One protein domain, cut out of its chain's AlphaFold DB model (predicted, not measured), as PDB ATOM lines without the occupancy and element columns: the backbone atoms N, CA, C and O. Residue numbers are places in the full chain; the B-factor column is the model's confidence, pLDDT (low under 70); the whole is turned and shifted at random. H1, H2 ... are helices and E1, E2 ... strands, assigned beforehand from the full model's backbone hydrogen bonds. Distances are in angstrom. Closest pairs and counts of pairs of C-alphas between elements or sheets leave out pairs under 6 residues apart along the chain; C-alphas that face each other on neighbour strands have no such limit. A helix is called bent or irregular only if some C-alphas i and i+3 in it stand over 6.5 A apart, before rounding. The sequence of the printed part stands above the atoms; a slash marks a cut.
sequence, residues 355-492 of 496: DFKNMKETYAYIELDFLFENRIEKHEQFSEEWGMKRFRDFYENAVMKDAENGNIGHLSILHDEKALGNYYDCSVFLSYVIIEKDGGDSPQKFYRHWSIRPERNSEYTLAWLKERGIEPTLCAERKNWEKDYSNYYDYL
ATOM      1  N   ASP A 355      20.622 -54.369  21.716       79.69
ATOM      2  CA  ASP A 355      20.090 -54.664  23.054       79.69
ATOM      3  C   ASP A 355      21.137 -54.387  24.137       79.69
ATOM      4  O   ASP A 355      22.022 -55.195  24.424       79.69
ATOM      5  N   PHE A 356      20.997 -53.243  24.801       78.12
ATOM      6  CA  PHE A 356      21.908 -52.828  25.863       78.12
ATOM      7  C   PHE A 356      21.747 -53.591  27.192       78.12
ATOM      8  O   PHE A 356      22.553 -53.380  28.099       78.12
ATOM      9  N   LYS A 357      20.725 -54.443  27.368       74.19
ATOM     10  CA  LYS A 357      20.361 -55.021  28.678       74.19
ATOM     11  C   LYS A 357      21.442 -55.927  29.283       74.19
ATOM     12  O   LYS A 357      21.593 -55.949  30.503       74.19
ATOM     13  N   ASN A 358      22.200 -56.638  28.445       66.75
ATOM     14  CA  ASN A 358      23.229 -57.605  28.863       66.75
ATOM     15  C   ASN A 358      24.641 -57.257  28.364       66.75
ATOM     16  O   ASN A 358      25.556 -58.080  28.449       66.75
ATOM     17  N   MET A 359      24.831 -56.040  27.853       71.88
ATOM     18  CA  MET A 359      26.136 -55.575  27.398       71.88
ATOM     19  C   MET A 359      26.990 -55.179  28.604       71.88
ATOM     20  O   MET A 359      26.631 -54.279  29.365       71.88
ATOM     21  N   LYS A 360      28.140 -55.836  28.778       64.62
ATOM     22  CA  LYS A 360      29.232 -55.280  29.576       64.62
ATOM     23  C   LYS A 360      30.245 -54.651  28.635       64.62
ATOM     24  O   LYS A 360      30.684 -55.263  27.665       64.62
ATOM     25  N   GLU A 361      30.586 -53.407  28.939       57.66
ATOM     26  CA  GLU A 361      31.547 -52.628  28.173       57.66
ATOM     27  C   GLU A 361      32.899 -53.327  28.073       57.66
ATOM     28  O   GLU A 361      33.440 -53.805  29.074       57.66
ATOM     29  N   THR A 362      33.448 -53.312  26.858       54.09
ATOM     30  CA  THR A 362      34.888 -53.458  26.648       54.09
ATOM     31  C   THR A 362      35.422 -52.142  26.095       54.09
ATOM     32  O   THR A 362      36.124 -51.471  26.840       54.09
ATOM     33  N   TYR A 363      35.034 -51.718  24.874       57.00
ATOM     34  CA  TYR A 363      35.511 -50.471  24.242       57.00
ATOM     35  C   TYR A 363      34.540 -49.971  23.141       57.00
ATOM     36  O   TYR A 363      34.240 -50.718  22.212       57.00
ATOM     37  N   ALA A 364      34.073 -48.716  23.187       56.34
ATOM     38  CA  ALA A 364      33.427 -48.067  22.034       56.34
ATOM     39  C   ALA A 364      34.361 -46.984  21.485       56.34
ATOM     40  O   ALA A 364      34.968 -46.249  22.262       56.34
ATOM     41  N   TYR A 365      34.514 -46.887  20.169       58.25
ATOM     42  CA  TYR A 365      35.402 -45.901  19.558       58.25
ATOM     43  C   TYR A 365      34.881 -45.503  18.184       58.25
ATOM     44  O   TYR A 365      34.336 -46.319  17.446       58.25
ATOM     45  N   ILE A 366      35.047 -44.237  17.821       57.09
ATOM     46  CA  ILE A 366      34.894 -43.847  16.422       57.09
ATOM     47  C   ILE A 366      36.239 -44.018  15.730       57.09
ATOM     48  O   ILE A 366      37.259 -43.544  16.236       57.09
ATOM     49  N   GLU A 367      36.236 -44.681  14.580       61.50
ATOM     50  CA  GLU A 367      37.378 -44.678  13.682       61.50
ATOM     51  C   GLU A 367      37.028 -43.790  12.496       61.50
ATOM     52  O   GLU A 367      36.157 -44.074  11.671       61.50
ATOM     53  N   LEU A 368      37.699 -42.648  12.422       55.28
ATOM     54  CA  LEU A 368      37.689 -41.911  11.174       55.28
ATOM     55  C   LEU A 368      38.575 -42.692  10.210       55.28
ATOM     56  O   LEU A 368      39.802 -42.583  10.270       55.28
ATOM     57  N   ASP A 369      37.930 -43.485   9.352       53.75
ATOM     58  CA  ASP A 369      38.518 -44.126   8.177       53.75
ATOM     59  C   ASP A 369      38.994 -43.034   7.205       53.75
ATOM     60  O   ASP A 369      38.426 -42.818   6.134       53.75
ATOM     61  N   PHE A 370      40.041 -42.297   7.580       49.03
ATOM     62  CA  PHE A 370      40.703 -41.330   6.723       49.03
ATOM     63  C   PHE A 370      41.370 -42.091   5.579       49.03
ATOM     64  O   PHE A 370      42.561 -42.404   5.623       49.03
ATOM     65  N   LEU A 371      40.594 -42.407   4.547       46.66
ATOM     66  CA  LEU A 371      41.085 -43.093   3.368       46.66
ATOM     67  C   LEU A 371      41.983 -42.125   2.584       46.66
ATOM     68  O   LEU A 371      41.546 -41.180   1.928       46.66
ATOM     69  N   PHE A 372      43.274 -42.335   2.838       49.75
ATOM     70  CA  PHE A 372      44.432 -42.245   1.960       49.75
ATOM     71  C   PHE A 372      44.538 -41.037   1.019       49.75
ATOM     72  O   PHE A 372      44.176 -41.067  -0.144       49.75
ATOM     73  N   GLU A 373      45.268 -40.023   1.484       36.94
ATOM     74  CA  GLU A 373      46.354 -39.449   0.684       36.94
ATOM     75  C   GLU A 373      47.513 -39.141   1.659       36.94
ATOM     76  O   GLU A 373      47.392 -38.300   2.548       36.94
ATOM     77  N   ASN A 374      48.624 -39.886   1.535       35.69
ATOM     78  CA  ASN A 374      49.906 -39.751   2.265       35.69
ATOM     79  C   ASN A 374      50.063 -40.264   3.722       35.69
ATOM     80  O   ASN A 374      50.851 -39.680   4.469       35.69
ATOM     81  N   ARG A 375      49.436 -41.371   4.162       43.53
ATOM     82  CA  ARG A 375      49.735 -41.939   5.511       43.53
ATOM     83  C   ARG A 375      50.017 -43.444   5.625       43.53
ATOM     84  O   ARG A 375      50.042 -43.952   6.742       43.53
ATOM     85  N   ILE A 376      50.396 -44.134   4.544       40.47
ATOM     86  CA  ILE A 376      51.055 -45.456   4.686       40.47
ATOM     87  C   ILE A 376      52.410 -45.315   5.413       40.47
ATOM     88  O   ILE A 376      52.821 -46.206   6.148       40.47
ATOM     89  N   GLU A 377      53.064 -44.153   5.328       41.47
ATOM     90  CA  GLU A 377      54.345 -43.918   6.010       41.47
ATOM     91  C   GLU A 377      54.223 -43.479   7.483       41.47
ATOM     92  O   GLU A 377      55.247 -43.404   8.160       41.47
ATOM     93  N   LYS A 378      53.018 -43.189   8.014       37.50
ATOM     94  CA  LYS A 378      52.884 -42.566   9.354       37.50
ATOM     95  C   LYS A 378      51.933 -43.201  10.374       37.50
ATOM     96  O   LYS A 378      52.041 -42.806  11.525       37.50
ATOM     97  N   HIS A 379      51.081 -44.174  10.032       43.44
ATOM     98  CA  HIS A 379      50.238 -44.881  11.028       43.44
ATOM     99  C   HIS A 379      49.479 -43.940  12.002       43.44
ATOM    100  O   HIS A 379      49.422 -44.185  13.203       43.44
ATOM    101  N   GLU A 380      48.904 -42.837  11.518       39.75
ATOM    102  CA  GLU A 380      48.086 -41.954  12.362       39.75
ATOM    103  C   GLU A 380      46.601 -42.225  12.084       39.75
ATOM    104  O   GLU A 380      45.976 -41.538  11.279       39.75
ATOM    105  N   GLN A 381      46.058 -43.261  12.732       51.06
ATOM    106  CA  GLN A 381      44.613 -43.443  12.902       51.06
ATOM    107  C   GLN A 381      44.119 -42.415  13.926       51.06
ATOM    108  O   GLN A 381      44.646 -42.342  15.038       51.06
ATOM    109  N   PHE A 382      43.105 -41.621  13.576       52.44
ATOM    110  CA  PHE A 382      42.347 -40.898  14.594       52.44
ATOM    111  C   PHE A 382      41.276 -41.848  15.122       52.44
ATOM    112  O   PHE A 382      40.234 -42.038  14.496       52.44
ATOM    113  N   SER A 383      41.570 -42.461  16.262       59.16
ATOM    114  CA  SER A 383      40.587 -43.184  17.056       59.16
ATOM    115  C   SER A 383      40.275 -42.337  18.283       59.16
ATOM    116  O   SER A 383      41.176 -42.001  19.057       59.16
ATOM    117  N   GLU A 384      39.014 -41.932  18.429       65.19
ATOM    118  CA  GLU A 384      38.534 -41.305  19.658       65.19
ATOM    119  C   GLU A 384      37.680 -42.328  20.406       65.19
ATOM    120  O   GLU A 384      36.607 -42.724  19.944       65.19
ATOM    121  N   GLU A 385      38.148 -42.752  21.579       68.31
ATOM    122  CA  GLU A 385      37.365 -43.619  22.451       68.31
ATOM    123  C   GLU A 385      36.117 -42.879  22.941       68.31
ATOM    124  O   GLU A 385      36.169 -41.794  23.528       68.31
ATOM    125  N   TRP A 386      34.960 -43.484  22.702       70.19
ATOM    126  CA  TRP A 386      33.680 -43.009  23.190       70.19
ATOM    127  C   TRP A 386      33.280 -43.868  24.391       70.19
ATOM    128  O   TRP A 386      33.168 -45.083  24.306       70.19
ATOM    129  N   GLY A 387      33.010 -43.255  25.545       73.94
ATOM    130  CA  GLY A 387      32.311 -43.976  26.617       73.94
ATOM    131  C   GLY A 387      30.875 -44.319  26.188       73.94
ATOM    132  O   GLY A 387      30.278 -43.580  25.399       73.94
ATOM    133  N   MET A 388      30.255 -45.367  26.748       77.38
ATOM    134  CA  MET A 388      28.902 -45.785  26.325       77.38
ATOM    135  C   MET A 388      27.835 -44.717  26.470       77.38
ATOM    136  O   MET A 388      26.863 -44.730  25.728       77.38
ATOM    137  N   LYS A 389      27.984 -43.778  27.408       83.19
ATOM    138  CA  LYS A 389      27.041 -42.661  27.523       83.19
ATOM    139  C   LYS A 389      27.020 -41.819  26.244       83.19
ATOM    140  O   LYS A 389      25.950 -41.435  25.789       83.19
ATOM    141  N   ARG A 390      28.197 -41.552  25.670       84.62
ATOM    142  CA  ARG A 390      28.341 -40.805  24.415       84.62
ATOM    143  C   ARG A 390      27.889 -41.648  23.227       84.62
ATOM    144  O   ARG A 390      27.162 -41.137  22.387       84.62
ATOM    145  N   PHE A 391      28.266 -42.925  23.187       85.06
ATOM    146  CA  PHE A 391      27.824 -43.832  22.128       85.06
ATOM    147  C   PHE A 391      26.299 -44.008  22.118       85.06
ATOM    148  O   PHE A 391      25.680 -43.939  21.066       85.06
ATOM    149  N   ARG A 392      25.671 -44.186  23.283       86.44
ATOM    150  CA  ARG A 392      24.215 -44.305  23.400       86.44
ATOM    151  C   ARG A 392      23.512 -43.034  22.935       86.44
ATOM    152  O   ARG A 392      22.521 -43.134  22.230       86.44
ATOM    153  N   ASP A 393      24.035 -41.861  23.296       89.62
ATOM    154  CA  ASP A 393      23.515 -40.585  22.795       89.62
ATOM    155  C   ASP A 393      23.593 -40.510  21.261       89.62
ATOM    156  O   ASP A 393      22.597 -40.197  20.620       89.62
ATOM    157  N   PHE A 394      24.733 -40.873  20.666       89.38
ATOM    158  CA  PHE A 394      24.884 -40.978  19.210       89.38
ATOM    159  C   PHE A 394      23.881 -41.962  18.586       89.38
ATOM    160  O   PHE A 394      23.198 -41.642  17.616       89.38
ATOM    161  N   TYR A 395      23.768 -43.152  19.167       90.62
ATOM    162  CA  TYR A 395      22.900 -44.215  18.684       90.62
ATOM    163  C   TYR A 395      21.417 -43.820  18.735       90.62
ATOM    164  O   TYR A 395      20.740 -43.823  17.709       90.62
ATOM    165  N   GLU A 396      20.917 -43.438  19.913       91.38
ATOM    166  CA  GLU A 396      19.496 -43.151  20.149       91.38
ATOM    167  C   GLU A 396      19.064 -41.826  19.498       91.38
ATOM    168  O   GLU A 396      17.971 -41.740  18.940       91.38
ATOM    169  N   ASN A 397      19.906 -40.783  19.543       92.50
ATOM    170  CA  ASN A 397      19.513 -39.443  19.093       92.50
ATOM    171  C   ASN A 397      19.928 -39.094  17.665       92.50
ATOM    172  O   ASN A 397      19.422 -38.085  17.162       92.50
ATOM    173  N   ALA A 398      20.805 -39.883  17.038       93.56
ATOM    174  CA  ALA A 398      21.293 -39.635  15.686       93.56
ATOM    175  C   ALA A 398      21.012 -40.822  14.751       93.56
ATOM    176  O   ALA A 398      20.118 -40.729  13.911       93.56
ATOM    177  N   VAL A 399      21.687 -41.960  14.958       92.06
ATOM    178  CA  VAL A 399      21.619 -43.121  14.048       92.06
ATOM    179  C   VAL A 399      20.202 -43.667  13.926       92.06
ATOM    180  O   VAL A 399      19.703 -43.841  12.819       92.06
ATOM    181  N   MET A 400      19.520 -43.905  15.049       94.06
ATOM    182  CA  MET A 400      18.175 -44.482  15.015       94.06
ATOM    183  C   MET A 400      17.132 -43.526  14.429       94.06
ATOM    184  O   MET A 400      16.210 -43.989  13.764       94.06
ATOM    185  N   LYS A 401      17.301 -42.203  14.572       94.38
ATOM    186  CA  LYS A 401      16.416 -41.225  13.913       94.38
ATOM    187  C   LYS A 401      16.592 -41.227  12.402       94.38
ATOM    188  O   LYS A 401      15.604 -41.193  11.672       94.38
ATOM    189  N   ASP A 402      17.834 -41.284  11.925       95.06
ATOM    190  CA  ASP A 402      18.084 -41.440  10.494       95.06
ATOM    191  C   ASP A 402      17.550 -42.785   9.986       95.06
ATOM    192  O   ASP A 402      16.933 -42.830   8.923       95.06
ATOM    193  N   ALA A 403      17.693 -43.868  10.754       92.69
ATOM    194  CA  ALA A 403      17.191 -45.186  10.368       92.69
ATOM    195  C   ALA A 403      15.656 -45.202  10.270       92.69
ATOM    196  O   ALA A 403      15.085 -45.734   9.318       92.69
ATOM    197  N   GLU A 404      14.968 -44.554  11.214       93.44
ATOM    198  CA  GLU A 404      13.515 -44.376  11.189       93.44
ATOM    199  C   GLU A 404      13.037 -43.531   9.999       93.44
ATOM    200  O   GLU A 404      11.932 -43.764   9.498       93.44
ATOM    201  N   ASN A 405      13.858 -42.602   9.510       92.75
ATOM    202  CA  ASN A 405      13.570 -41.796   8.322       92.75
ATOM    203  C   ASN A 405      13.990 -42.470   7.004       92.75
ATOM    204  O   ASN A 405      13.626 -41.979   5.939       92.75
ATOM    205  N   GLY A 406      14.703 -43.602   7.058       90.00
ATOM    206  CA  GLY A 406      15.246 -44.277   5.874       90.00
ATOM    207  C   GLY A 406      16.480 -43.585   5.282       90.00
ATOM    208  O   GLY A 406      16.745 -43.712   4.092       90.00
ATOM    209  N   ASN A 407      17.214 -42.841   6.109       93.44
ATOM    210  CA  ASN A 407      18.348 -41.994   5.733       93.44
ATOM    211  C   ASN A 407      19.725 -42.621   6.026       93.44
ATOM    212  O   ASN A 407      20.755 -42.003   5.739       93.44
ATOM    213  N   ILE A 408      19.757 -43.792   6.669       89.88
ATOM    214  CA  ILE A 408      20.985 -44.513   7.011       89.88
ATOM    215  C   ILE A 408      20.732 -46.021   7.068       89.88
ATOM    216  O   ILE A 408      19.619 -46.472   7.359       89.88
ATOM    217  N   GLY A 409      21.797 -46.788   6.872       85.69
ATOM    218  CA  GLY A 409      21.825 -48.230   7.016       85.69
ATOM    219  C   GLY A 409      21.563 -48.973   5.715       85.69
ATOM    220  O   GLY A 409      21.272 -50.156   5.794       85.69
ATOM    221  N   HIS A 410      21.645 -48.333   4.551       86.56
ATOM    222  CA  HIS A 410      21.573 -48.996   3.254       86.56
ATOM    223  C   HIS A 410      22.769 -49.945   3.056       86.56
ATOM    224  O   HIS A 410      23.890 -49.646   3.460       86.56
ATOM    225  N   LEU A 411      22.529 -51.105   2.444       81.88
ATOM    226  CA  LEU A 411      23.550 -52.062   2.020       81.88
ATOM    227  C   LEU A 411      23.446 -52.287   0.518       81.88
ATOM    228  O   LEU A 411      22.373 -52.623   0.026       81.88
ATOM    229  N   SER A 412      24.564 -52.181  -0.187       80.06
ATOM    230  CA  SER A 412      24.638 -52.498  -1.614       80.06
ATOM    231  C   SER A 412      25.340 -53.839  -1.813       80.06
ATOM    232  O   SER A 412      26.328 -54.118  -1.136       80.06
ATOM    233  N   ILE A 413      24.840 -54.666  -2.733       78.06
ATOM    234  CA  ILE A 413      25.462 -55.952  -3.090       78.06
ATOM    235  C   ILE A 413      26.734 -55.721  -3.910       78.06
ATOM    236  O   ILE A 413      27.712 -56.451  -3.759       78.06
ATOM    237  N   LEU A 414      26.732 -54.694  -4.766       76.62
ATOM    238  CA  LEU A 414      27.928 -54.208  -5.448       76.62
ATOM    239  C   LEU A 414      28.390 -52.884  -4.854       76.62
ATOM    240  O   LEU A 414      27.602 -51.977  -4.600       76.62
ATOM    241  N   HIS A 415      29.703 -52.758  -4.710       72.94
ATOM    242  CA  HIS A 415      30.365 -51.539  -4.263       72.94
ATOM    243  C   HIS A 415      30.981 -50.813  -5.461       72.94
ATOM    244  O   HIS A 415      32.195 -50.630  -5.541       72.94
ATOM    245  N   ASP A 416      30.130 -50.453  -6.424       71.44
ATOM    246  CA  ASP A 416      30.533 -49.640  -7.567       71.44
ATOM    247  C   ASP A 416      30.748 -48.169  -7.164       71.44
ATOM    248  O   ASP A 416      30.525 -47.760  -6.019       71.44
ATOM    249  N   GLU A 417      31.204 -47.356  -8.119       71.06
ATOM    250  CA  GLU A 417      31.494 -45.941  -7.883       71.06
ATOM    251  C   GLU A 417      30.270 -45.199  -7.297       71.06
ATOM    252  O   GLU A 417      30.354 -44.377  -6.381       71.06
ATOM    253  N   LYS A 418      29.079 -45.540  -7.782       76.19
ATOM    254  CA  LYS A 418      27.838 -44.892  -7.372       76.19
ATOM    255  C   LYS A 418      27.449 -45.267  -5.942       76.19
ATOM    256  O   LYS A 418      27.084 -44.376  -5.173       76.19
ATOM    257  N   ALA A 419      27.539 -46.547  -5.587       74.81
ATOM    258  CA  ALA A 419      27.249 -47.039  -4.244       74.81
ATOM    259  C   ALA A 419      28.225 -46.446  -3.219       74.81
ATOM    260  O   ALA A 419      27.816 -45.913  -2.189       74.81
ATOM    261  N   LEU A 420      29.521 -46.461  -3.528       73.19
ATOM    262  CA  LEU A 420      30.560 -45.941  -2.640       73.19
ATOM    263  C   LEU A 420      30.496 -44.418  -2.473       73.19
ATOM    264  O   LEU A 420      30.711 -43.908  -1.373       73.19
ATOM    265  N   GLY A 421      30.125 -43.692  -3.529       76.12
ATOM    266  CA  GLY A 421      29.912 -42.246  -3.494       76.12
ATOM    267  C   GLY A 421      28.713 -41.786  -2.651       76.12
ATOM    268  O   GLY A 421      28.497 -40.574  -2.510       76.12
ATOM    269  N   ASN A 422      27.923 -42.718  -2.105       84.25
ATOM    270  CA  ASN A 422      26.838 -42.423  -1.170       84.25
ATOM    271  C   ASN A 422      27.308 -42.333   0.292       84.25
ATOM    272  O   ASN A 422      26.598 -41.761   1.113       84.25
ATOM    273  N   TYR A 423      28.486 -42.858   0.630       84.00
ATOM    274  CA  TYR A 423      28.965 -42.898   2.012       84.00
ATOM    275  C   TYR A 423      29.950 -41.767   2.326       84.00
ATOM    276  O   TYR A 423      30.598 -41.208   1.441       84.00
ATOM    277  N   TYR A 424      30.077 -41.445   3.611       82.44
ATOM    278  CA  TYR A 424      31.110 -40.558   4.151       82.44
ATOM    279  C   TYR A 424      32.362 -41.331   4.565       82.44
ATOM    280  O   TYR A 424      32.286 -42.506   4.897       82.44
ATOM    281  N   ASP A 425      33.526 -40.694   4.596       77.38
ATOM    282  CA  ASP A 425      34.832 -41.261   4.978       77.38
ATOM    283  C   ASP A 425      35.029 -41.511   6.490       77.38
ATOM    284  O   ASP A 425      36.108 -41.308   7.043       77.38
ATOM    285  N   CYS A 426      33.981 -41.955   7.181       74.69
ATOM    286  CA  CYS A 426      34.046 -42.291   8.598       74.69
ATOM    287  C   CYS A 426      33.194 -43.514   8.919       74.69
ATOM    288  O   CYS A 426      32.121 -43.684   8.343       74.69
ATOM    289  N   SER A 427      33.646 -44.321   9.878       77.81
ATOM    290  CA  SER A 427      32.909 -45.483  10.368       77.81
ATOM    291  C   SER A 427      32.869 -45.443  11.894       77.81
ATOM    292  O   SER A 427      33.872 -45.253  12.578       77.81
ATOM    293  N   VAL A 428      31.685 -45.596  12.472       76.88
ATOM    294  CA  VAL A 428      31.547 -45.678  13.928       76.88
ATOM    295  C   VAL A 428      31.524 -47.141  14.319       76.88
ATOM    296  O   VAL A 428      30.678 -47.874  13.815       76.88
ATOM    297  N   PHE A 429      32.408 -47.548  15.231       75.44
ATOM    298  CA  PHE A 429      32.509 -48.925  15.699       75.44
ATOM    299  C   PHE A 429      32.153 -49.042  17.186       75.44
ATOM    300  O   PHE A 429      32.486 -48.214  18.034       75.44
ATOM    301  N   LEU A 430      31.489 -50.130  17.540       75.12
ATOM    302  CA  LEU A 430      31.243 -50.521  18.919       75.12
ATOM    303  C   LEU A 430      31.728 -51.954  19.107       75.12
ATOM    304  O   LEU A 430      31.214 -52.866  18.467       75.12
ATOM    305  N   SER A 431      32.673 -52.160  20.024       75.00
ATOM    306  CA  SER A 431      33.129 -53.493  20.424       75.00
ATOM    307  C   SER A 431      32.671 -53.800  21.848       75.00
ATOM    308  O   SER A 431      33.104 -53.190  22.830       75.00
ATOM    309  N   TYR A 432      31.782 -54.774  21.994       72.19
ATOM    310  CA  TYR A 432      31.113 -55.045  23.263       72.19
ATOM    311  C   TYR A 432      31.149 -56.527  23.621       72.19
ATOM    312  O   TYR A 432      31.267 -57.395  22.759       72.19
ATOM    313  N   VAL A 433      31.080 -56.817  24.923       72.25
ATOM    314  CA  VAL A 433      31.001 -58.189  25.423       72.25
ATOM    315  C   VAL A 433      29.606 -58.437  25.963       72.25
ATOM    316  O   VAL A 433      29.148 -57.770  26.893       72.25
ATOM    317  N   ILE A 434      28.937 -59.445  25.414       70.81
ATOM    318  CA  ILE A 434      27.727 -59.990  26.020       70.81
ATOM    319  C   ILE A 434      28.147 -61.070  27.012       70.81
ATOM    320  O   ILE A 434      28.957 -61.945  26.698       70.81
ATOM    321  N   ILE A 435      27.603 -60.991  28.225       68.56
ATOM    322  CA  ILE A 435      27.753 -62.047  29.222       68.56
ATOM    323  C   ILE A 435      26.440 -62.803  29.318       68.56
ATOM    324  O   ILE A 435      25.483 -62.316  29.921       68.56
ATOM    325  N   GLU A 436      26.417 -64.009  28.764       67.19
ATOM    326  CA  GLU A 436      25.262 -64.892  28.866       67.19
ATOM    327  C   GLU A 436      25.479 -65.890  30.006       67.19
ATOM    328  O   GLU A 436      26.540 -66.510  30.154       67.19
ATOM    329  N   LYS A 437      24.461 -66.016  30.861       57.41
ATOM    330  CA  LYS A 437      24.363 -67.100  31.838       57.41
ATOM    331  C   LYS A 437      23.579 -68.225  31.191       57.41
ATOM    332  O   LYS A 437      22.389 -68.373  31.456       57.41
ATOM    333  N   ASP A 438      24.238 -68.976  30.324       53.12
ATOM    334  CA  ASP A 438      23.680 -70.257  29.923       53.12
ATOM    335  C   ASP A 438      23.843 -71.246  31.088       53.12
ATOM    336  O   ASP A 438      24.785 -71.098  31.864       53.12
ATOM    337  N   GLY A 439      22.911 -72.186  31.267       53.09
ATOM    338  CA  GLY A 439      22.611 -72.930  32.510       53.09
ATOM    339  C   GLY A 439      23.713 -73.768  33.203       53.09
ATOM    340  O   GLY A 439      23.378 -74.673  33.966       53.09
ATOM    341  N   GLY A 440      25.000 -73.504  32.966       53.16
ATOM    342  CA  GLY A 440      26.156 -74.001  33.717       53.16
ATOM    343  C   GLY A 440      26.744 -72.983  34.713       53.16
ATOM    344  O   GLY A 440      26.409 -71.800  34.718       53.16
ATOM    345  N   ASP A 441      27.663 -73.448  35.565       57.28
ATOM    346  CA  ASP A 441      28.230 -72.677  36.690       57.28
ATOM    347  C   ASP A 441      29.172 -71.514  36.292       57.28
ATOM    348  O   ASP A 441      29.572 -70.729  37.155       57.28
ATOM    349  N   SER A 442      29.524 -71.347  35.007       58.59
ATOM    350  CA  SER A 442      30.424 -70.279  34.539       58.59
ATOM    351  C   SER A 442      29.812 -69.424  33.415       58.59
ATOM    352  O   SER A 442      29.442 -69.981  32.381       58.59
ATOM    353  N   PRO A 443      29.768 -68.085  33.560       63.56
ATOM    354  CA  PRO A 443      29.263 -67.189  32.520       63.56
ATOM    355  C   PRO A 443      30.152 -67.221  31.269       63.56
ATOM    356  O   PRO A 443      31.373 -67.073  31.379       63.56
ATOM    357  N   GLN A 444      29.544 -67.363  30.090       66.88
ATOM    358  CA  GLN A 444      30.252 -67.263  28.813       66.88
ATOM    359  C   GLN A 444      30.335 -65.799  28.368       66.88
ATOM    360  O   GLN A 444      29.427 -65.004  28.623       66.88
ATOM    361  N   LYS A 445      31.457 -65.427  27.744       71.62
ATOM    362  CA  LYS A 445      31.699 -64.083  27.204       71.62
ATOM    363  C   LYS A 445      31.731 -64.161  25.686       71.62
ATOM    364  O   LYS A 445      32.590 -64.850  25.142       71.62
ATOM    365  N   PHE A 446      30.854 -63.416  25.031       71.69
ATOM    366  CA  PHE A 446      30.815 -63.292  23.578       71.69
ATOM    367  C   PHE A 446      31.275 -61.896  23.184       71.69
ATOM    368  O   PHE A 446      30.659 -60.912  23.590       71.69
ATOM    369  N   TYR A 447      32.359 -61.815  22.419       73.12
ATOM    370  CA  TYR A 447      32.822 -60.564  21.824       73.12
ATOM    371  C   TYR A 447      32.006 -60.302  20.561       73.12
ATOM    372  O   TYR A 447      31.905 -61.182  19.710       73.12
ATOM    373  N   ARG A 448      31.406 -59.116  20.466       75.00
ATOM    374  CA  ARG A 448      30.623 -58.678  19.311       75.00
ATOM    375  C   ARG A 448      31.086 -57.309  18.842       75.00
ATOM    376  O   ARG A 448      31.582 -56.504  19.637       75.00
ATOM    377  N   HIS A 449      30.883 -57.064  17.558       76.19
ATOM    378  CA  HIS A 449      31.172 -55.798  16.908       76.19
ATOM    379  C   HIS A 449      29.888 -55.259  16.288       76.19
ATOM    380  O   HIS A 449      29.014 -56.020  15.893       76.19
ATOM    381  N   TRP A 450      29.754 -53.943  16.267       80.06
ATOM    382  CA  TRP A 450      28.702 -53.241  15.549       80.06
ATOM    383  C   TRP A 450      29.345 -52.062  14.840       80.06
ATOM    384  O   TRP A 450      30.204 -51.394  15.423       80.06
ATOM    385  N   SER A 451      28.950 -51.812  13.599       79.44
ATOM    386  CA  SER A 451      29.469 -50.701  12.814       79.44
ATOM    387  C   SER A 451      28.354 -49.977  12.071       79.44
ATOM    388  O   SER A 451      27.340 -50.566  11.692       79.44
ATOM    389  N   ILE A 452      28.542 -48.677  11.862       83.56
ATOM    390  CA  ILE A 452      27.707 -47.901  10.949       83.56
ATOM    391  C   ILE A 452      28.534 -46.848  10.232       83.56
ATOM    392  O   ILE A 452      29.460 -46.259  10.794       83.56
ATOM    393  N   ARG A 453      28.146 -46.581   8.991       84.25
ATOM    394  CA  ARG A 453      28.749 -45.571   8.141       84.25
ATOM    395  C   ARG A 453      27.692 -44.537   7.757       84.25
ATOM    396  O   ARG A 453      26.650 -44.939   7.241       84.25
ATOM    397  N   PRO A 454      27.916 -43.235   8.001       87.69
ATOM    398  CA  PRO A 454      26.980 -42.208   7.568       87.69
ATOM    399  C   PRO A 454      26.869 -42.173   6.044       87.69
ATOM    400  O   PRO A 454      27.866 -42.273   5.321       87.69
ATOM    401  N   GLU A 455      25.647 -41.993   5.570       89.31
ATOM    402  CA  GLU A 455      25.304 -41.818   4.165       89.31
ATOM    403  C   GLU A 455      25.056 -40.346   3.848       89.31
ATOM    404  O   GLU A 455      24.856 -39.519   4.741       89.31
ATOM    405  N   ARG A 456      24.998 -40.016   2.555       89.94
ATOM    406  CA  ARG A 456      24.694 -38.673   2.043       89.94
ATOM    407  C   ARG A 456      23.450 -38.058   2.687       89.94
ATOM    408  O   ARG A 456      23.403 -36.847   2.884       89.94
ATOM    409  N   ASN A 457      22.464 -38.891   3.016       91.88
ATOM    410  CA  ASN A 457      21.180 -38.459   3.560       91.88
ATOM    411  C   ASN A 457      21.102 -38.513   5.094       91.88
ATOM    412  O   ASN A 457      20.060 -38.149   5.632       91.88
ATOM    413  N   SER A 458      22.154 -38.942   5.805       92.06
ATOM    414  CA  SER A 458      22.146 -39.138   7.265       92.06
ATOM    415  C   SER A 458      22.195 -37.814   8.045       92.06
ATOM    416  O   SER A 458      23.185 -37.482   8.699       92.06
ATOM    417  N   GLU A 459      21.126 -37.028   7.942       93.56
ATOM    418  CA  GLU A 459      20.999 -35.669   8.471       93.56
ATOM    419  C   GLU A 459      21.323 -35.582   9.968       93.56
ATOM    420  O   GLU A 459      22.149 -34.761  10.376       93.56
ATOM    421  N   TYR A 460      20.720 -36.445  10.791       94.19
ATOM    422  CA  TYR A 460      20.894 -36.392  12.245       94.19
ATOM    423  C   TYR A 460      22.288 -36.865  12.662       94.19
ATOM    424  O   TYR A 460      22.912 -36.269  13.541       94.19
ATOM    425  N   THR A 461      22.792 -37.912  12.014       92.19
ATOM    426  CA  THR A 461      24.113 -38.501  12.249       92.19
ATOM    427  C   THR A 461      25.215 -37.502  11.912       92.19
ATOM    428  O   THR A 461      26.102 -37.260  12.732       92.19
ATOM    429  N   LEU A 462      25.131 -36.851  10.750       91.75
ATOM    430  CA  LEU A 462      26.097 -35.839  10.323       91.75
ATOM    431  C   LEU A 462      26.024 -34.577  11.188       91.75
ATOM    432  O   LEU A 462      27.066 -34.034  11.559       91.75
ATOM    433  N   ALA A 463      24.820 -34.129  11.559       92.94
ATOM    434  CA  ALA A 463      24.651 -33.003  12.475       92.94
ATOM    435  C   ALA A 463      25.292 -33.289  13.843       92.94
ATOM    436  O   ALA A 463      26.059 -32.468  14.349       92.94
ATOM    437  N   TRP A 464      25.052 -34.480  14.402       92.69
ATOM    438  CA  TRP A 464      25.611 -34.893  15.691       92.69
ATOM    439  C   TRP A 464      27.146 -34.927  15.678       92.69
ATOM    440  O   TRP A 464      27.780 -34.483  16.643       92.69
ATOM    441  N   LEU A 465      27.742 -35.429  14.588       87.94
ATOM    442  CA  LEU A 465      29.195 -35.464  14.387       87.94
ATOM    443  C   LEU A 465      29.773 -34.046  14.280       87.94
ATOM    444  O   LEU A 465      30.725 -33.709  14.994       87.94
ATOM    445  N   LYS A 466      29.146 -33.187  13.471       88.44
ATOM    446  CA  LYS A 466      29.586 -31.806  13.247       88.44
ATOM    447  C   LYS A 466      29.558 -30.966  14.522       88.44
ATOM    448  O   LYS A 466      30.504 -30.232  14.796       88.44
ATOM    449  N   GLU A 467      28.519 -31.111  15.345       88.44
ATOM    450  CA  GLU A 467      28.423 -30.451  16.659       88.44
ATOM    451  C   GLU A 467      29.599 -30.779  17.590       88.44
ATOM    452  O   GLU A 467      29.913 -30.008  18.497       88.44
ATOM    453  N   ARG A 468      30.255 -31.921  17.374       84.12
ATOM    454  CA  ARG A 468      31.374 -32.421  18.181       84.12
ATOM    455  C   ARG A 468      32.726 -32.246  17.486       84.12
ATOM    456  O   ARG A 468      33.715 -32.813  17.938       84.12
ATOM    457  N   GLY A 469      32.780 -31.433  16.426       81.50
ATOM    458  CA  GLY A 469      34.011 -31.095  15.707       81.50
ATOM    459  C   GLY A 469      34.508 -32.186  14.758       81.50
ATOM    460  O   GLY A 469      35.662 -32.139  14.339       81.50
ATOM    461  N   ILE A 470      33.660 -33.164  14.430       80.31
ATOM    462  CA  ILE A 470      33.970 -34.233  13.482       80.31
ATOM    463  C   ILE A 470      33.307 -33.881  12.149       80.31
ATOM    464  O   ILE A 470      32.083 -33.907  12.035       80.31
ATOM    465  N   GLU A 471      34.113 -33.539  11.144       82.25
ATOM    466  CA  GLU A 471      33.640 -33.158   9.807       82.25
ATOM    467  C   GLU A 471      34.077 -34.205   8.772       82.25
ATOM    468  O   GLU A 471      35.163 -34.086   8.196       82.25
ATOM    469  N   PRO A 472      33.275 -35.264   8.558       79.81
ATOM    470  CA  PRO A 472      33.591 -36.262   7.552       79.81
ATOM    471  C   PRO A 472      33.379 -35.703   6.139       79.81
ATOM    472  O   PRO A 472      32.501 -34.871   5.901       79.81
ATOM    473  N   THR A 473      34.176 -36.181   5.188       81.88
ATOM    474  CA  THR A 473      34.075 -35.840   3.762       81.88
ATOM    475  C   THR A 473      33.337 -36.941   3.016       81.88
ATOM    476  O   THR A 473      33.502 -38.128   3.306       81.88
ATOM    477  N   LEU A 474      32.519 -36.570   2.034       83.69
ATOM    478  CA  LEU A 474      31.862 -37.558   1.188       83.69
ATOM    479  C   LEU A 474      32.919 -38.313   0.368       83.69
ATOM    480  O   LEU A 474      33.834 -37.703  -0.185       83.69
ATOM    481  N   CYS A 475      32.796 -39.635   0.246       77.25
ATOM    482  CA  CYS A 475      33.807 -40.449  -0.434       77.25
ATOM    483  C   CYS A 475      34.039 -40.016  -1.890       77.25
ATOM    484  O   CYS A 475      35.183 -39.949  -2.328       77.25
ATOM    485  N   ALA A 476      32.977 -39.618  -2.597       77.12
ATOM    486  CA  ALA A 476      33.057 -39.106  -3.968       77.12
ATOM    487  C   ALA A 476      33.841 -37.781  -4.108       77.12
ATOM    488  O   ALA A 476      34.221 -37.407  -5.214       77.12
ATOM    489  N   GLU A 477      34.067 -37.051  -3.013       79.31
ATOM    490  CA  GLU A 477      34.785 -35.767  -3.006       79.31
ATOM    491  C   GLU A 477      36.287 -35.930  -2.703       79.31
ATOM    492  O   GLU A 477      37.062 -34.976  -2.831       79.31
ATOM    493  N   ARG A 478      36.731 -37.138  -2.325       70.94
ATOM    494  CA  ARG A 478      38.144 -37.470  -2.081       70.94
ATOM    495  C   ARG A 478      38.888 -37.682  -3.404       70.94
ATOM    496  O   ARG A 478      38.329 -38.147  -4.388       70.94
ATOM    497  N   LYS A 479      40.188 -37.381  -3.446       61.47
ATOM    498  CA  LYS A 479      41.045 -37.738  -4.593       61.47
ATOM    499  C   LYS A 479      41.455 -39.210  -4.511       61.47
ATOM    500  O   LYS A 479      41.673 -39.709  -3.417       61.47
ATOM    501  N   ASN A 480      41.587 -39.885  -5.658       59.47
ATOM    502  CA  ASN A 480      42.064 -41.278  -5.785       59.47
ATOM    503  C   ASN A 480      41.242 -42.366  -5.060       59.47
ATOM    504  O   ASN A 480      41.665 -43.522  -5.017       59.47
ATOM    505  N   TRP A 481      40.043 -42.036  -4.577       58.78
ATOM    506  CA  TRP A 481      39.200 -42.919  -3.770       58.78
ATOM    507  C   TRP A 481      38.850 -44.257  -4.457       58.78
ATOM    508  O   TRP A 481      38.788 -45.291  -3.798       58.78
ATOM    509  N   GLU A 482      38.726 -44.278  -5.786       52.84
ATOM    510  CA  GLU A 482      38.431 -45.484  -6.578       52.84
ATOM    511  C   GLU A 482      39.507 -46.585  -6.466       52.84
ATOM    512  O   GLU A 482      39.192 -47.776  -6.497       52.84
ATOM    513  N   LYS A 483      40.792 -46.215  -6.330       52.84
ATOM    514  CA  LYS A 483      41.907 -47.182  -6.254       52.84
ATOM    515  C   LYS A 483      42.037 -47.830  -4.879       52.84
ATOM    516  O   LYS A 483      42.407 -49.000  -4.802       52.84
ATOM    517  N   ASP A 484      41.713 -47.089  -3.826       48.84
ATOM    518  CA  ASP A 484      41.915 -47.516  -2.440       48.84
ATOM    519  C   ASP A 484      40.729 -48.331  -1.891       48.84
ATOM    520  O   ASP A 484      40.894 -49.125  -0.966       48.84
ATOM    521  N   TYR A 485      39.541 -48.204  -2.492       51.38
ATOM    522  CA  TYR A 485      38.302 -48.804  -1.980       51.38
ATOM    523  C   TYR A 485      38.072 -50.277  -2.335       51.38
ATOM    524  O   TYR A 485      37.452 -51.005  -1.561       51.38
ATOM    525  N   SER A 486      38.575 -50.737  -3.485       44.81
ATOM    526  CA  SER A 486      38.270 -52.078  -4.013       44.81
ATOM    527  C   SER A 486      38.795 -53.255  -3.170       44.81
ATOM    528  O   SER A 486      38.314 -54.370  -3.334       44.81
ATOM    529  N   ASN A 487      39.748 -53.026  -2.256       42.84
ATOM    530  CA  ASN A 487      40.402 -54.087  -1.475       42.84
ATOM    531  C   ASN A 487      39.883 -54.246  -0.031       42.84
ATOM    532  O   ASN A 487      40.253 -55.215   0.627       42.84
ATOM    533  N   TYR A 488      39.081 -53.308   0.492       44.38
ATOM    534  CA  TYR A 488      38.782 -53.227   1.937       44.38
ATOM    535  C   TYR A 488      37.320 -53.563   2.298       44.38
ATOM    536  O   TYR A 488      37.012 -53.875   3.446       44.38
ATOM    537  N   TYR A 489      36.408 -53.539   1.320       48.03
ATOM    538  CA  TYR A 489      34.962 -53.631   1.567       48.03
ATOM    539  C   TYR A 489      34.442 -55.036   1.905       48.03
ATOM    540  O   TYR A 489      33.448 -55.152   2.618       48.03
ATOM    541  N   ASP A 490      35.158 -56.094   1.507       42.28
ATOM    542  CA  ASP A 490      34.831 -57.478   1.890       42.28
ATOM    543  C   ASP A 490      34.902 -57.723   3.414       42.28
ATOM    544  O   ASP A 490      34.419 -58.746   3.893       42.28
ATOM    545  N   TYR A 491      35.480 -56.802   4.195       37.25
ATOM    546  CA  TYR A 491      35.631 -56.946   5.647       37.25
ATOM    547  C   TYR A 491      34.632 -56.133   6.484       37.25
ATOM    548  O   TYR A 491      34.398 -56.490   7.635       37.25
ATOM    549  N   LEU A 492      34.046 -55.055   5.953       39.16
ATOM    550  CA  LEU A 492      33.383 -54.038   6.789       39.16
ATOM    551  C   LEU A 492      31.868 -54.210   6.959       39.16
ATOM    552  O   LEU A 492      31.324 -53.764   7.966       39.16
TER     553      LEU A 492
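Overview. This is residues 355 to 492 of the 496 residues of an uncharacterized protein of Clostridiaceae bacterium (UniProt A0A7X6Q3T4). A twisted sheet of four strands, E2 E1 E3 E4, has the helix H1 running across one face, and H3, which is not on the sheet, packs side by side with H1 along residues 394 to 402 of H1. The hairpin E3 and E4 makes a long arm at one end of the domain, while the short helices H2 and H4 lie close to each other toward the other end. The printed part has 138 residues with four named helices and four named strands, in the order E1 E2 H1 H2 E3 E4 H3 H4; the sheet's order is E2 E1 E3 E4, antiparallel throughout, and the class is mixed. The whole is elongated, spanning 55 by 36 by 31 A, and only just compact, close to loose, with a radius of gyration of the C-alphas of 16.8 A.

Along the chain. Find C-alpha 359 at (26.136, -55.575, 27.398), where E1, residues 359 to 368, begins; it runs 24.2 A and bends by 66 degrees at residue 362. E2 is residues 382 to 386. Look next at E3, residues 427 to 436, 27.9 A long, and E4, residues 444 to 452, 26.5 A long. H1, residues 388 to 405, starts at C-alpha 388 (28.902, -45.785, 26.325) and runs 24.0 A; it is only just irregular, with C-alphas 397 and 400 6.6 A apart. H2 is residues 417 to 420, H3 residues 459 to 467, and H4 residues 481 to 485, ending at C-alpha 485 (38.302, -48.804, -1.980).

Arrangement. Begin at the inner strands E1 and E3, where N 365 and O 429 are 3.2 A apart, within hydrogen-bond range. On E1's other side is the edge strand E2, its hairpin partner, with N 386 and O 364 at 2.8 A. E4, the other edge strand, forms a hairpin with E3, with N 430 and O 450 at 2.8 A. H1 is on the sheet at a height of 11.2 A, giving two layers, helix over sheet; on the local plane it stands at 65 degrees to E3, across the strands. E2, H1, H2 and E3 make a split strand-helix-strand unit, two strands running the same way with E1 between them, and its crossover is right-handed. H1 touches H3 with residues 394 to 402 alone, the closest C-alphas being Ala 398 and Thr 461, 4.6 A apart; they run opposite ways at a shallow tilt of 32 degrees, only just short of steep. H2 and H4 are close but not clearly touching, the C-alphas of Glu 417 and Glu 482 coming closest at 7.1 A. In H3 and H4 every O i to N i+4 pair is within hydrogen-bond range, in H1 12 of 14, and H2 is too short for such a pair.

Size, cuts and confidence. The C-alphas farthest apart, those of Asp 441 and Lys 479, are 55.6 A apart. The printed part has no cut; the links E1 to E2, H1 to H2 and H3 to H4 are long, and residues 374 to 379 of the first stand free. The mean pLDDT of the printed part is 71.6, and residues 360 to 385, 435 to 444 and 479 to 492 are among those under 70.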